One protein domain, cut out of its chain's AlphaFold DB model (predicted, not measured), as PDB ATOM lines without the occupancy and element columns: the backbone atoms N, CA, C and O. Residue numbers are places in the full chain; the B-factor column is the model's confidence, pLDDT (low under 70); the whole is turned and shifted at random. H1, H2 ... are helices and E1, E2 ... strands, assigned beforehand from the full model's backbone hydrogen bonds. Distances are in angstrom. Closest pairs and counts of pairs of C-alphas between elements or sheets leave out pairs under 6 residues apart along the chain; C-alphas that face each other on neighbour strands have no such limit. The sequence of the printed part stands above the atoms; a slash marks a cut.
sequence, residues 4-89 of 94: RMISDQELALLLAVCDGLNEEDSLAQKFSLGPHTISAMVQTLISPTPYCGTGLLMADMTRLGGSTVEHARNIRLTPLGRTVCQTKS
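Overview. This is residues 4 to 89 of the 94 residues of an uncharacterized protein of Sulfobacillus benefaciens (UniProt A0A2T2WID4). A hairpin of two strands, E1 and E2, has helix H3 packed on one face, and H1, H2 and H3 make a triangle of helices, with H1 and H2 both near E2. H4 packs on H1 beyond the open end of the hairpin, while the turn of the hairpin, near Gly 66, makes the opposite end of the longest axis. The printed part has 86 residues with four named helices and two named strands, in the order H1, H2, H3, E1, E2, H4. The sheet has the order E1 - E2 and is antiparallel, and the class is mixed, helices and strands. The whole is compact, with a radius of gyration of the C-alphas of 12.2 A and spans of 38 by 26 by 19 A.

Along the chain. H1, residues 8 to 18, begins at C-alpha 8 at (251.404, 298.223, 198.688) and is 15.1 A long from first to last C-alpha. H2, residues 24 to 31, is 10.5 A long, and H3, residues 35 to 46, is 16.2 A long. E1, residues 57 to 63, begins at C-alpha 57 at (245.308, 305.102, 186.141) and is 18.5 A long. E2, residues 70 to 77, is 19.0 A long and bends by 69 degrees at residue 74. H4, residues 79 to 87, is 12.6 A long and ends at C-alpha 87 at (242.355, 290.483, 190.820).

Arrangement. E1 and E2 form a hairpin, antiparallel at 160 degrees between their directions. N 58 and O 76, 2.8 A apart, and N 62 and O 71, 2.9 A apart, are within hydrogen-bond range. The closest C-alphas of H3 and E2 are those of Ser 39 and Ala 72, 5.2 A apart; those of H3 and E1 are Ile 46 and Leu 57, 4.7 A apart. H3 touches H2 with residues 35 to 39 alone, closest at the C-alphas of Pro 35 and Ala 28, 5.3 A apart, and their lines are about perpendicular at 80 degrees. H1 is close to but not clearly touching H3, with the C-alphas of Glu 10 and Met 41 closest at 6.6 A. H1 is also close to but not clearly touching H2, with the C-alphas of Ala 16 and Leu 27 closest at 7.3 A. The closest C-alphas of H1 and E2 are those of Val 17 and Arg 76, 6.8 A apart. H1 and H4 touch, closest at the C-alphas of Leu 15 and Cys 85, 5.8 A apart, about perpendicular at 76 degrees. H4 is apart from H2 and H3. In H1, H2, H3 and H4 every O i to N i+4 pair is within hydrogen-bond range.

Size, cuts and confidence. The two C-alphas farthest apart are those of Gly 66 and Thr 87, at 40.5 A. The printed part, residues 4 to 89, has no cut. No link is long; those from H3 to E1 and from E1 to E2 are short, and the others are tight. The mean pLDDT of the printed part is 89.6, and residues 49 to 50 are under 70.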
ATOM      1  N   ARG A   4     254.993 293.691 186.025       81.62
ATOM      2  CA  ARG A   4     255.421 294.713 186.996       81.62
ATOM      3  C   ARG A   4     254.806 294.401 188.346       81.62
ATOM      4  O   ARG A   4     253.616 294.115 188.439       81.62
ATOM      5  N   MET A   5     255.608 294.530 189.392       87.75
ATOM      6  CA  MET A   5     255.111 294.572 190.759       87.75
ATOM      7  C   MET A   5     254.908 296.032 191.175       87.75
ATOM      8  O   MET A   5     255.842 296.828 191.075       87.75
ATOM      9  N   ILE A   6     253.697 296.385 191.602       88.94
ATOM     10  CA  ILE A   6     253.418 297.673 192.249       88.94
ATOM     11  C   ILE A   6     253.564 297.549 193.767       88.94
ATOM     12  O   ILE A   6     253.430 296.462 194.337       88.94
ATOM     13  N   SER A   7     253.855 298.667 194.419       90.81
ATOM     14  CA  SER A   7     253.942 298.757 195.874       90.81
ATOM     15  C   SER A   7     252.578 298.582 196.546       90.81
ATOM     16  O   SER A   7     251.519 298.742 195.936       90.81
ATOM     17  N   ASP A   8     252.603 298.281 197.845       91.62
ATOM     18  CA  ASP A   8     251.404 298.223 198.688       91.62
ATOM     19  C   ASP A   8     250.586 299.515 198.655       91.62
ATOM     20  O   ASP A   8     249.361 299.466 198.572       91.62
ATOM     21  N   GLN A   9     251.262 300.665 198.688       91.50
ATOM     22  CA  GLN A   9     250.603 301.970 198.672       91.50
ATOM     23  C   GLN A   9     249.957 302.261 197.318       91.50
ATOM     24  O   GLN A   9     248.809 302.697 197.274       91.50
ATOM     25  N   GLU A  10     250.647 301.962 196.216       91.88
ATOM     26  CA  GLU A  10     250.088 302.093 194.867       91.88
ATOM     27  C   GLU A  10     248.867 301.188 194.669       91.88
ATOM     28  O   GLU A  10     247.850 301.638 194.139       91.88
ATOM     29  N   LEU A  11     248.939 299.929 195.126       93.38
ATOM     30  CA  LEU A  11     247.800 299.015 195.067       93.38
ATOM     31  C   LEU A  11     246.638 299.538 195.916       93.38
ATOM     32  O   LEU A  11     245.505 299.557 195.445       93.38
ATOM     33  N   ALA A  12     246.901 299.984 197.144       94.25
ATOM     34  CA  ALA A  12     245.861 300.509 198.021       94.25
ATOM     35  C   ALA A  12     245.175 301.745 197.416       94.25
ATOM     36  O   ALA A  12     243.947 301.837 197.452       94.25
ATOM     37  N   LEU A  13     245.940 302.660 196.815       94.69
ATOM     38  CA  LEU A  13     245.399 303.832 196.127       94.69
ATOM     39  C   LEU A  13     244.562 303.431 194.910       94.69
ATOM     40  O   LEU A  13     243.447 303.922 194.751       94.69
ATOM     41  N   LEU A  14     245.042 302.495 194.088       94.25
ATOM     42  CA  LEU A  14     244.289 301.974 192.946       94.25
ATOM     43  C   LEU A  14     242.968 301.324 193.379       94.25
ATOM     44  O   LEU A  14     241.935 301.553 192.750       94.25
ATOM     45  N   LEU A  15     242.981 300.553 194.469       95.00
ATOM     46  CA  LEU A  15     241.769 299.966 195.041       95.00
ATOM     47  C   LEU A  15     240.814 301.040 195.571       95.00
ATOM     48  O   LEU A  15     239.615 300.931 195.349       95.00
ATOM     49  N   ALA A  16     241.320 302.112 196.183       95.31
ATOM     50  CA  ALA A  16     240.477 303.228 196.604       95.31
ATOM     51  C   ALA A  16     239.794 303.927 195.416       95.31
ATOM     52  O   ALA A  16     238.607 304.236 195.500       95.31
ATOM     53  N   VAL A  17     240.501 304.115 194.298       95.25
ATOM     54  CA  VAL A  17     239.894 304.612 193.049       95.25
ATOM     55  C   VAL A  17     238.846 303.625 192.530       95.25
ATOM     56  O   VAL A  17     237.783 304.029 192.067       95.25
ATOM     57  N   CYS A  18     239.098 302.323 192.658       94.56
ATOM     58  CA  CYS A  18     238.123 301.305 192.285       94.56
ATOM     59  C   CYS A  18     236.853 301.314 193.149       94.56
ATOM     60  O   CYS A  18     235.764 301.088 192.626       94.56
ATOM     61  N   ASP A  19     236.980 301.648 194.434       93.50
ATOM     62  CA  ASP A  19     235.855 301.868 195.351       93.50
ATOM     63  C   ASP A  19     235.101 303.186 195.067       93.50
ATOM     64  O   ASP A  19     234.109 303.492 195.730       93.50
ATOM     65  N   GLY A  20     235.553 303.980 194.088       92.31
ATOM     66  CA  GLY A  20     234.899 305.207 193.633       92.31
ATOM     67  C   GLY A  20     235.523 306.510 194.136       92.31
ATOM     68  O   GLY A  20     234.963 307.577 193.876       92.31
ATOM     69  N   LEU A  21     236.671 306.470 194.823       94.44
ATOM     70  CA  LEU A  21     237.384 307.687 195.221       94.44
ATOM     71  C   LEU A  21     238.176 308.249 194.036       94.44
ATOM     72  O   LEU A  21     239.328 307.890 193.807       94.44
ATOM     73  N   ASN A  22     237.549 309.160 193.297       93.56
ATOM     74  CA  ASN A  22     238.087 309.703 192.045       93.56
ATOM     75  C   ASN A  22     238.713 311.105 192.189       93.56
ATOM     76  O   ASN A  22     239.130 311.704 191.194       93.56
ATOM     77  N   GLU A  23     238.767 311.634 193.413       92.56
ATOM     78  CA  GLU A  23     239.284 312.970 193.726       92.56
ATOM     79  C   GLU A  23     240.503 312.895 194.650       92.56
ATOM     80  O   GLU A  23     240.528 312.105 195.598       92.56
ATOM     81  N   GLU A  24     241.499 313.746 194.389       93.19
ATOM     82  CA  GLU A  24     242.740 313.837 195.170       93.19
ATOM     83  C   GLU A  24     242.464 314.067 196.657       93.19
ATOM     84  O   GLU A  24     243.005 313.339 197.484       93.19
ATOM     85  N   ASP A  25     241.588 315.014 196.999       91.56
ATOM     86  CA  ASP A  25     241.282 315.353 198.394       91.56
ATOM     87  C   ASP A  25     240.640 314.180 199.148       91.56
ATOM     88  O   ASP A  25     240.986 313.903 200.297       91.56
ATOM     89  N   SER A  26     239.753 313.435 198.483       93.12
ATOM     90  CA  SER A  26     239.124 312.241 199.060       93.12
ATOM     91  C   SER A  26     240.155 311.141 199.331       93.12
ATOM     92  O   SER A  26     240.131 310.495 200.381       93.12
ATOM     93  N   LEU A  27     241.095 310.934 198.402       94.25
ATOM     94  CA  LEU A  27     242.201 309.995 198.586       94.25
ATOM     95  C   LEU A  27     243.149 310.475 199.695       94.25
ATOM     96  O   LEU A  27     243.513 309.690 200.568       94.25
ATOM     97  N   ALA A  28     243.497 311.760 199.715       94.25
ATOM     98  CA  ALA A  28     244.368 312.370 200.718       94.25
ATOM     99  C   ALA A  28     243.810 312.160 202.129       94.25
ATOM    100  O   ALA A  28     244.524 311.686 203.016       94.25
ATOM    101  N   GLN A  29     242.509 312.394 202.312       94.31
ATOM    102  CA  GLN A  29     241.810 312.113 203.564       94.31
ATOM    103  C   GLN A  29     241.822 310.620 203.912       94.31
ATOM    104  O   GLN A  29     242.191 310.264 205.032       94.31
ATOM    105  N   LYS A  30     241.487 309.731 202.962       93.38
ATOM    106  CA  LYS A  30     241.462 308.273 203.199       93.38
ATOM    107  C   LYS A  30     242.814 307.729 203.655       93.38
ATOM    108  O   LYS A  30     242.858 306.873 204.536       93.38
ATOM    109  N   PHE A  31     243.904 308.211 203.067       93.62
ATOM    110  CA  PHE A  31     245.255 307.760 203.404       93.62
ATOM    111  C   PHE A  31     245.918 308.589 204.510       93.62
ATOM    112  O   PHE A  31     247.016 308.240 204.935       93.62
ATOM    113  N   SER A  32     245.270 309.657 204.997       93.94
ATOM    114  CA  SER A  32     245.883 310.644 205.902       93.94
ATOM    115  C   SER A  32     247.223 311.173 205.362       93.94
ATOM    116  O   SER A  32     248.193 311.339 206.099       93.94
ATOM    117  N   LEU A  33     247.278 311.404 204.047       92.00
ATOM    118  CA  LEU A  33     248.442 311.916 203.321       92.00
ATOM    119  C   LEU A  33     248.160 313.321 202.787       92.00
ATOM    120  O   LEU A  33     247.012 313.723 202.623       92.00
ATOM    121  N   GLY A  34     249.219 314.068 202.475       90.88
ATOM    122  CA  GLY A  34     249.081 315.351 201.786       90.88
ATOM    123  C   GLY A  34     248.624 315.169 200.327       90.88
ATOM    124  O   GLY A  34     249.053 314.199 199.693       90.88
ATOM    125  N   PRO A  35     247.842 316.111 199.759       88.38
ATOM    126  CA  PRO A  35     247.405 316.071 198.356       88.38
ATOM    127  C   PRO A  35     248.570 315.865 197.378       88.38
ATOM    128  O   PRO A  35     248.563 314.936 196.579       88.38
ATOM    129  N   HIS A  36     249.669 316.604 197.566       89.06
ATOM    130  CA  HIS A  36     250.894 316.445 196.773       89.06
ATOM    131  C   HIS A  36     251.396 314.990 196.708       89.06
ATOM    132  O   HIS A  36     251.799 314.509 195.650       89.06
ATOM    133  N   THR A  37     251.369 314.268 197.831       91.62
ATOM    134  CA  THR A  37     251.806 312.867 197.883       91.62
ATOM    135  C   THR A  37     250.851 311.965 197.103       91.62
ATOM    136  O   THR A  37     251.311 311.075 196.390       91.62
ATOM    137  N   ILE A  38     249.539 312.213 197.181       94.25
ATOM    138  CA  ILE A  38     248.547 311.521 196.347       94.25
ATOM    139  C   ILE A  38     248.833 311.768 194.869       94.25
ATOM    140  O   ILE A  38     248.922 310.809 194.107       94.25
ATOM    141  N   SER A  39     249.042 313.020 194.470       92.88
ATOM    142  CA  SER A  39     249.328 313.369 193.080       92.88
ATOM    143  C   SER A  39     250.600 312.720 192.545       92.88
ATOM    144  O   SER A  39     250.583 312.187 191.437       92.88
ATOM    145  N   ALA A  40     251.672 312.653 193.338       91.50
ATOM    146  CA  ALA A  40     252.893 311.943 192.953       91.50
ATOM    147  C   ALA A  40     252.657 310.428 192.756       91.50
ATOM    148  O   ALA A  40     253.151 309.827 191.795       91.50
ATOM    149  N   MET A  41     251.860 309.801 193.629       92.81
ATOM    150  CA  MET A  41     251.491 308.387 193.483       92.81
ATOM    151  C   MET A  41     250.605 308.160 192.253       92.81
ATOM    152  O   MET A  41     250.851 307.242 191.472       92.81
ATOM    153  N   VAL A  42     249.613 309.025 192.034       93.56
ATOM    154  CA  VAL A  42     248.744 308.989 190.852       93.56
ATOM    155  C   VAL A  42     249.572 309.143 189.574       93.56
ATOM    156  O   VAL A  42     249.414 308.346 188.654       93.56
ATOM    157  N   GLN A  43     250.519 310.079 189.531       91.75
ATOM    158  CA  GLN A  43     251.418 310.280 188.389       91.75
ATOM    159  C   GLN A  43     252.274 309.042 188.084       91.75
ATOM    160  O   GLN A  43     252.450 308.667 186.918       91.75
ATOM    161  N   THR A  44     252.742 308.348 189.122       90.38
ATOM    162  CA  THR A  44     253.477 307.081 188.983       90.38
ATOM    163  C   THR A  44     252.605 305.972 188.380       90.38
ATOM    164  O   THR A  44     253.093 305.149 187.602       90.38
ATOM    165  N   LEU A  45     251.307 305.969 188.696       90.75
ATOM    166  CA  LEU A  45     250.337 304.989 188.196       90.75
ATOM    167  C   LEU A  45     249.751 305.344 186.825       90.75
ATOM    168  O   LEU A  45     249.282 304.445 186.128       90.75
ATOM    169  N   ILE A  46     249.780 306.615 186.422       92.00
ATOM    170  CA  ILE A  46     249.457 307.057 185.055       92.00
ATOM    171  C   ILE A  46     250.588 306.709 184.094       92.00
ATOM    172  O   ILE A  46     250.338 306.348 182.941       92.00
ATOM    173  N   SER A  47     251.831 306.812 184.566       84.62
ATOM    174  CA  SER A  47     253.002 306.550 183.738       84.62
ATOM    175  C   SER A  47     252.961 305.124 183.178       84.62
ATOM    176  O   SER A  47     252.684 304.176 183.924       84.62
ATOM    177  N   PRO A  48     253.227 304.951 181.869       76.94
ATOM    178  CA  PRO A  48     253.151 303.653 181.237       76.94
ATOM    179  C   PRO A  48     254.127 302.696 181.903       76.94
ATOM    180  O   PRO A  48     255.319 302.954 182.078       76.94
ATOM    181  N   THR A  49     253.570 301.569 182.298       68.94
ATOM    182  CA  THR A  49     254.313 300.430 182.796       68.94
ATOM    183  C   THR A  49     255.290 299.951 181.719       68.94
ATOM    184  O   THR A  49     254.871 299.811 180.572       68.94
ATOM    185  N   PRO A  50     256.561 299.636 182.028       67.44
ATOM    186  CA  PRO A  50     257.428 298.977 181.056       67.44
ATOM    187  C   PRO A  50     256.702 297.758 180.475       67.44
ATOM    188  O   PRO A  50     256.127 296.980 181.234       67.44
ATOM    189  N   TYR A  51     256.693 297.624 179.145       73.38
ATOM    190  CA  TYR A  51     256.013 296.553 178.393       73.38
ATOM    191  C   TYR A  51     254.475 296.589 178.367       73.38
ATOM    192  O   TYR A  51     253.879 295.902 177.542       73.38
ATOM    193  N   CYS A  52     253.827 297.423 179.180       72.38
ATOM    194  CA  CYS A  52     252.396 297.685 179.079       72.38
ATOM    195  C   CYS A  52     252.207 299.045 178.409       72.38
ATOM    196  O   CYS A  52     252.593 300.072 178.957       72.38
ATOM    197  N   GLY A  53     251.573 299.090 177.238       74.56
ATOM    198  CA  GLY A  53     251.381 300.342 176.488       74.56
ATOM    199  C   GLY A  53     250.558 301.426 177.208       74.56
ATOM    200  O   GLY A  53     250.346 302.492 176.644       74.56
ATOM    201  N   THR A  54     250.075 301.164 178.428       84.31
ATOM    202  CA  THR A  54     249.292 302.088 179.256       84.31
ATOM    203  C   THR A  54     249.668 301.957 180.738       84.31
ATOM    204  O   THR A  54     250.207 300.929 181.165       84.31
ATOM    205  N   GLY A  55     249.396 303.007 181.516       90.19
ATOM    206  CA  GLY A  55     249.433 302.962 182.979       90.19
ATOM    207  C   GLY A  55     248.225 302.232 183.576       90.19
ATOM    208  O   GLY A  55     247.384 301.671 182.870       90.19
ATOM    209  N   LEU A  56     248.119 302.253 184.900       92.56
ATOM    210  CA  LEU A  56     246.993 301.694 185.655       92.56
ATOM    211  C   LEU A  56     245.876 302.715 185.898       92.56
ATOM    212  O   LEU A  56     244.706 302.347 186.021       92.56
ATOM    213  N   LEU A  57     246.234 303.995 185.949       93.88
ATOM    214  CA  LEU A  57     245.308 305.102 186.141       93.88
ATOM    215  C   LEU A  57     245.357 306.077 184.965       93.88
ATOM    216  O   LEU A  57     246.304 306.117 184.186       93.88
ATOM    217  N   MET A  58     244.307 306.876 184.858       94.25
ATOM    218  CA  MET A  58     244.234 308.097 184.069       94.25
ATOM    219  C   MET A  58     243.790 309.204 185.015       94.25
ATOM    220  O   MET A  58     242.866 308.995 185.796       94.25
ATOM    221  N   ALA A  59     244.424 310.366 184.952       94.25
ATOM    222  CA  ALA A  59     243.957 311.560 185.640       94.25
ATOM    223  C   ALA A  59     244.413 312.798 184.869       94.25
ATOM    224  O   ALA A  59     245.421 312.761 184.158       94.25
ATOM    225  N   ASP A  60     243.690 313.891 185.053       92.50
ATOM    226  CA  ASP A  60     244.088 315.207 184.580       92.50
ATOM    227  C   ASP A  60     245.044 315.820 185.605       92.50
ATOM    228  O   ASP A  60     244.652 316.112 186.735       92.50
ATOM    229  N   MET A  61     246.307 316.012 185.223       91.06
ATOM    230  CA  MET A  61     247.309 316.657 186.075       91.06
ATOM    231  C   MET A  61     247.305 318.160 185.798       91.06
ATOM    232  O   MET A  61     247.545 318.592 184.671       91.06
ATOM    233  N   THR A  62     247.025 318.973 186.817       89.81
ATOM    234  CA  THR A  62     246.912 320.433 186.676       89.81
ATOM    235  C   THR A  62     247.792 321.161 187.679       89.81
ATOM    236  O   THR A  62     247.825 320.808 188.854       89.81
ATOM    237  N   ARG A  63     248.497 322.207 187.240       87.50
ATOM    238  CA  ARG A  63     249.216 323.117 188.143       87.50
ATOM    239  C   ARG A  63     248.321 324.295 188.480       87.50
ATOM    240  O   ARG A  63     247.716 324.893 187.591       87.50
ATOM    241  N   LEU A  64     248.241 324.635 189.760       79.62
ATOM    242  CA  LEU A  64     247.483 325.795 190.219       79.62
ATOM    243  C   LEU A  64     248.428 327.000 190.334       79.62
ATOM    244  O   LEU A  64     249.330 327.022 191.170       79.62
ATOM    245  N   GLY A  65     248.228 328.005 189.477       80.50
ATOM    246  CA  GLY A  65     249.050 329.220 189.447       80.50
ATOM    247  C   GLY A  65     250.515 328.960 189.068       80.50
ATOM    248  O   GLY A  65     250.807 328.106 188.238       80.50
ATOM    249  N   GLY A  66     251.443 329.701 189.688       77.44
ATOM    250  CA  GLY A  66     252.896 329.529 189.526       77.44
ATOM    251  C   GLY A  66     253.504 328.389 190.356       77.44
ATOM    252  O   GLY A  66     254.716 328.364 190.553       77.44
ATOM    253  N   SER A  67     252.679 327.483 190.890       77.69
ATOM    254  CA  SER A  67     253.144 326.342 191.679       77.69
ATOM    255  C   SER A  67     253.884 325.325 190.806       77.69
ATOM    256  O   SER A  67     253.498 325.051 189.668       77.69
ATOM    257  N   THR A  68     254.935 324.721 191.358       78.56
ATOM    258  CA  THR A  68     255.632 323.576 190.751       78.56
ATOM    259  C   THR A  68     254.905 322.252 190.989       78.56
ATOM    260  O   THR A  68     255.293 321.239 190.413       78.56
ATOM    261  N   VAL A  69     253.858 322.262 191.819       81.75
ATOM    262  CA  VAL A  69     253.079 321.081 192.195       81.75
ATOM    263  C   VAL A  69     251.940 320.846 191.208       81.75
ATOM    264  O   VAL A  69     251.154 321.747 190.910       81.75
ATOM    265  N   GLU A  70     251.845 319.607 190.736       88.44
ATOM    266  CA  GLU A  70     250.725 319.108 189.945       88.44
ATOM    267  C   GLU A  70     249.701 318.435 190.858       88.44
ATOM    268  O   GLU A  70     250.063 317.668 191.745       88.44
ATOM    269  N   HIS A  71     248.430 318.732 190.610       91.31
ATOM    270  CA  HIS A  71     247.272 318.176 191.294       91.31
ATOM    271  C   HIS A  71     246.486 317.275 190.346       91.31
ATOM    272  O   HIS A  71     246.135 317.694 189.236       91.31
ATOM    273  N   ALA A  72     246.199 316.056 190.791       92.06
ATOM    274  CA  ALA A  72     245.437 315.067 190.050       92.06
ATOM    275  C   ALA A  72     243.925 315.309 190.167       92.06
ATOM    276  O   ALA A  72     243.371 315.439 191.257       92.06
ATOM    277  N   ARG A  73     243.226 315.315 189.032       91.25
ATOM    278  CA  ARG A  73     241.765 315.439 188.948       91.25
ATOM    279  C   ARG A  73     241.186 314.371 188.039       91.25
ATOM    280  O   ARG A  73     241.893 313.815 187.206       91.25
ATOM    281  N   ASN A  74     239.889 314.100 188.182       91.88
ATOM    282  CA  ASN A  74     239.177 313.124 187.350       91.88
ATOM    283  C   ASN A  74     239.889 311.759 187.301       91.88
ATOM    284  O   ASN A  74     240.045 311.178 186.225       91.88
ATOM    285  N   ILE A  75     240.340 311.259 188.456       95.00
ATOM    286  CA  ILE A  75     241.132 310.029 188.540       95.00
ATOM    287  C   ILE A  75     240.240 308.842 188.163       95.00
ATOM    288  O   ILE A  75     239.135 308.690 188.679       95.00
ATOM    289  N   ARG A  76     240.697 308.012 187.225       94.88
ATOM    290  CA  ARG A  76     239.954 306.882 186.650       94.88
ATOM    291  C   ARG A  76     240.877 305.697 186.405       94.88
ATOM    292  O   ARG A  76     242.068 305.858 186.160       94.88
ATOM    293  N   LEU A  77     240.310 304.494 186.399       93.88
ATOM    294  CA  LEU A  77     241.034 303.270 186.045       93.88
ATOM    295  C   LEU A  77     241.185 303.124 184.524       93.88
ATOM    296  O   LEU A  77     240.217 303.288 183.773       93.88
ATOM    297  N   THR A  78     242.369 302.710 184.074       93.00
ATOM    298  CA  THR A  78     242.556 302.160 182.720       93.00
ATOM    299  C   THR A  78     241.955 300.747 182.631       93.00
ATOM    300  O   THR A  78     241.583 300.161 183.653       93.00
ATOM    301  N   PRO A  79     241.854 300.136 181.433       91.31
ATOM    302  CA  PRO A  79     241.531 298.713 181.324       91.31
ATOM    303  C   PRO A  79     242.467 297.824 182.157       91.31
ATOM    304  O   PRO A  79     241.992 296.930 182.850       91.31
ATOM    305  N   LEU A  80     243.770 298.127 182.168       89.69
ATOM    306  CA  LEU A  80     244.754 297.397 182.967       89.69
ATOM    307  C   LEU A  80     244.530 297.601 184.474       89.69
ATOM    308  O   LEU A  80     244.522 296.635 185.233       89.69
ATOM    309  N   GLY A  81     244.261 298.839 184.905       91.75
ATOM    310  CA  GLY A  81     243.904 299.135 186.294       91.75
ATOM    311  C   GLY A  81     242.632 298.424 186.755       91.75
ATOM    312  O   GLY A  81     242.565 297.955 187.889       91.75
ATOM    313  N   ARG A  82     241.635 298.258 185.874       92.50
ATOM    314  CA  ARG A  82     240.432 297.465 186.177       92.50
ATOM    315  C   ARG A  82     240.756 295.996 186.430       92.50
ATOM    316  O   ARG A  82     240.242 295.441 187.397       92.50
ATOM    317  N   THR A  83     241.632 295.390 185.630       91.06
ATOM    318  CA  THR A  83     242.100 294.013 185.863       91.06
ATOM    319  C   THR A  83     242.794 293.884 187.218       91.06
ATOM    320  O   THR A  83     242.536 292.943 187.969       91.06
ATOM    321  N   VAL A  84     243.637 294.858 187.574       91.06
ATOM    322  CA  VAL A  84     244.297 294.900 188.887       91.06
ATOM    323  C   VAL A  84     243.273 295.034 190.013       91.06
ATOM    324  O   VAL A  84     243.376 294.318 191.005       91.06
ATOM    325  N   CYS A  85     242.245 295.869 189.856       91.75
ATOM    326  CA  CYS A  85     241.188 295.964 190.859       91.75
ATOM    327  C   CYS A  85     240.412 294.646 191.026       91.75
ATOM    328  O   CYS A  85     240.152 294.218 192.150       91.75
ATOM    329  N   GLN A  86     240.070 293.974 189.924       91.06
ATOM    330  CA  GLN A  86     239.342 292.702 189.960       91.06
ATOM    331  C   GLN A  86     240.158 291.589 190.621       91.06
ATOM    332  O   GLN A  86     239.636 290.828 191.432       91.06
ATOM    333  N   THR A  87     241.445 291.508 190.289       91.38
ATOM    334  CA  THR A  87     242.355 290.483 190.820       91.38
ATOM    335  C   THR A  87     242.907 290.829 192.200       91.38
ATOM    336  O   THR A  87     243.411 289.946 192.889       91.38
ATOM    337  N   LYS A  88     242.838 292.108 192.603       90.12
ATOM    338  CA  LYS A  88     243.461 292.674 193.812       90.12
ATOM    339  C   LYS A  88     244.943 292.306 193.942       90.12
ATOM    340  O   LYS A  88     245.470 292.157 195.042       90.12
ATOM    341  N   SER A  89     245.612 292.128 192.804       87.75
ATOM    342  CA  SER A  89     246.981 291.628 192.730       87.75
ATOM    343  C   SER A  89     247.977 292.774 192.613       87.75
ATOM    344  O   SER A  89     247.783 293.702 191.836       87.75
TER     345      SER A  89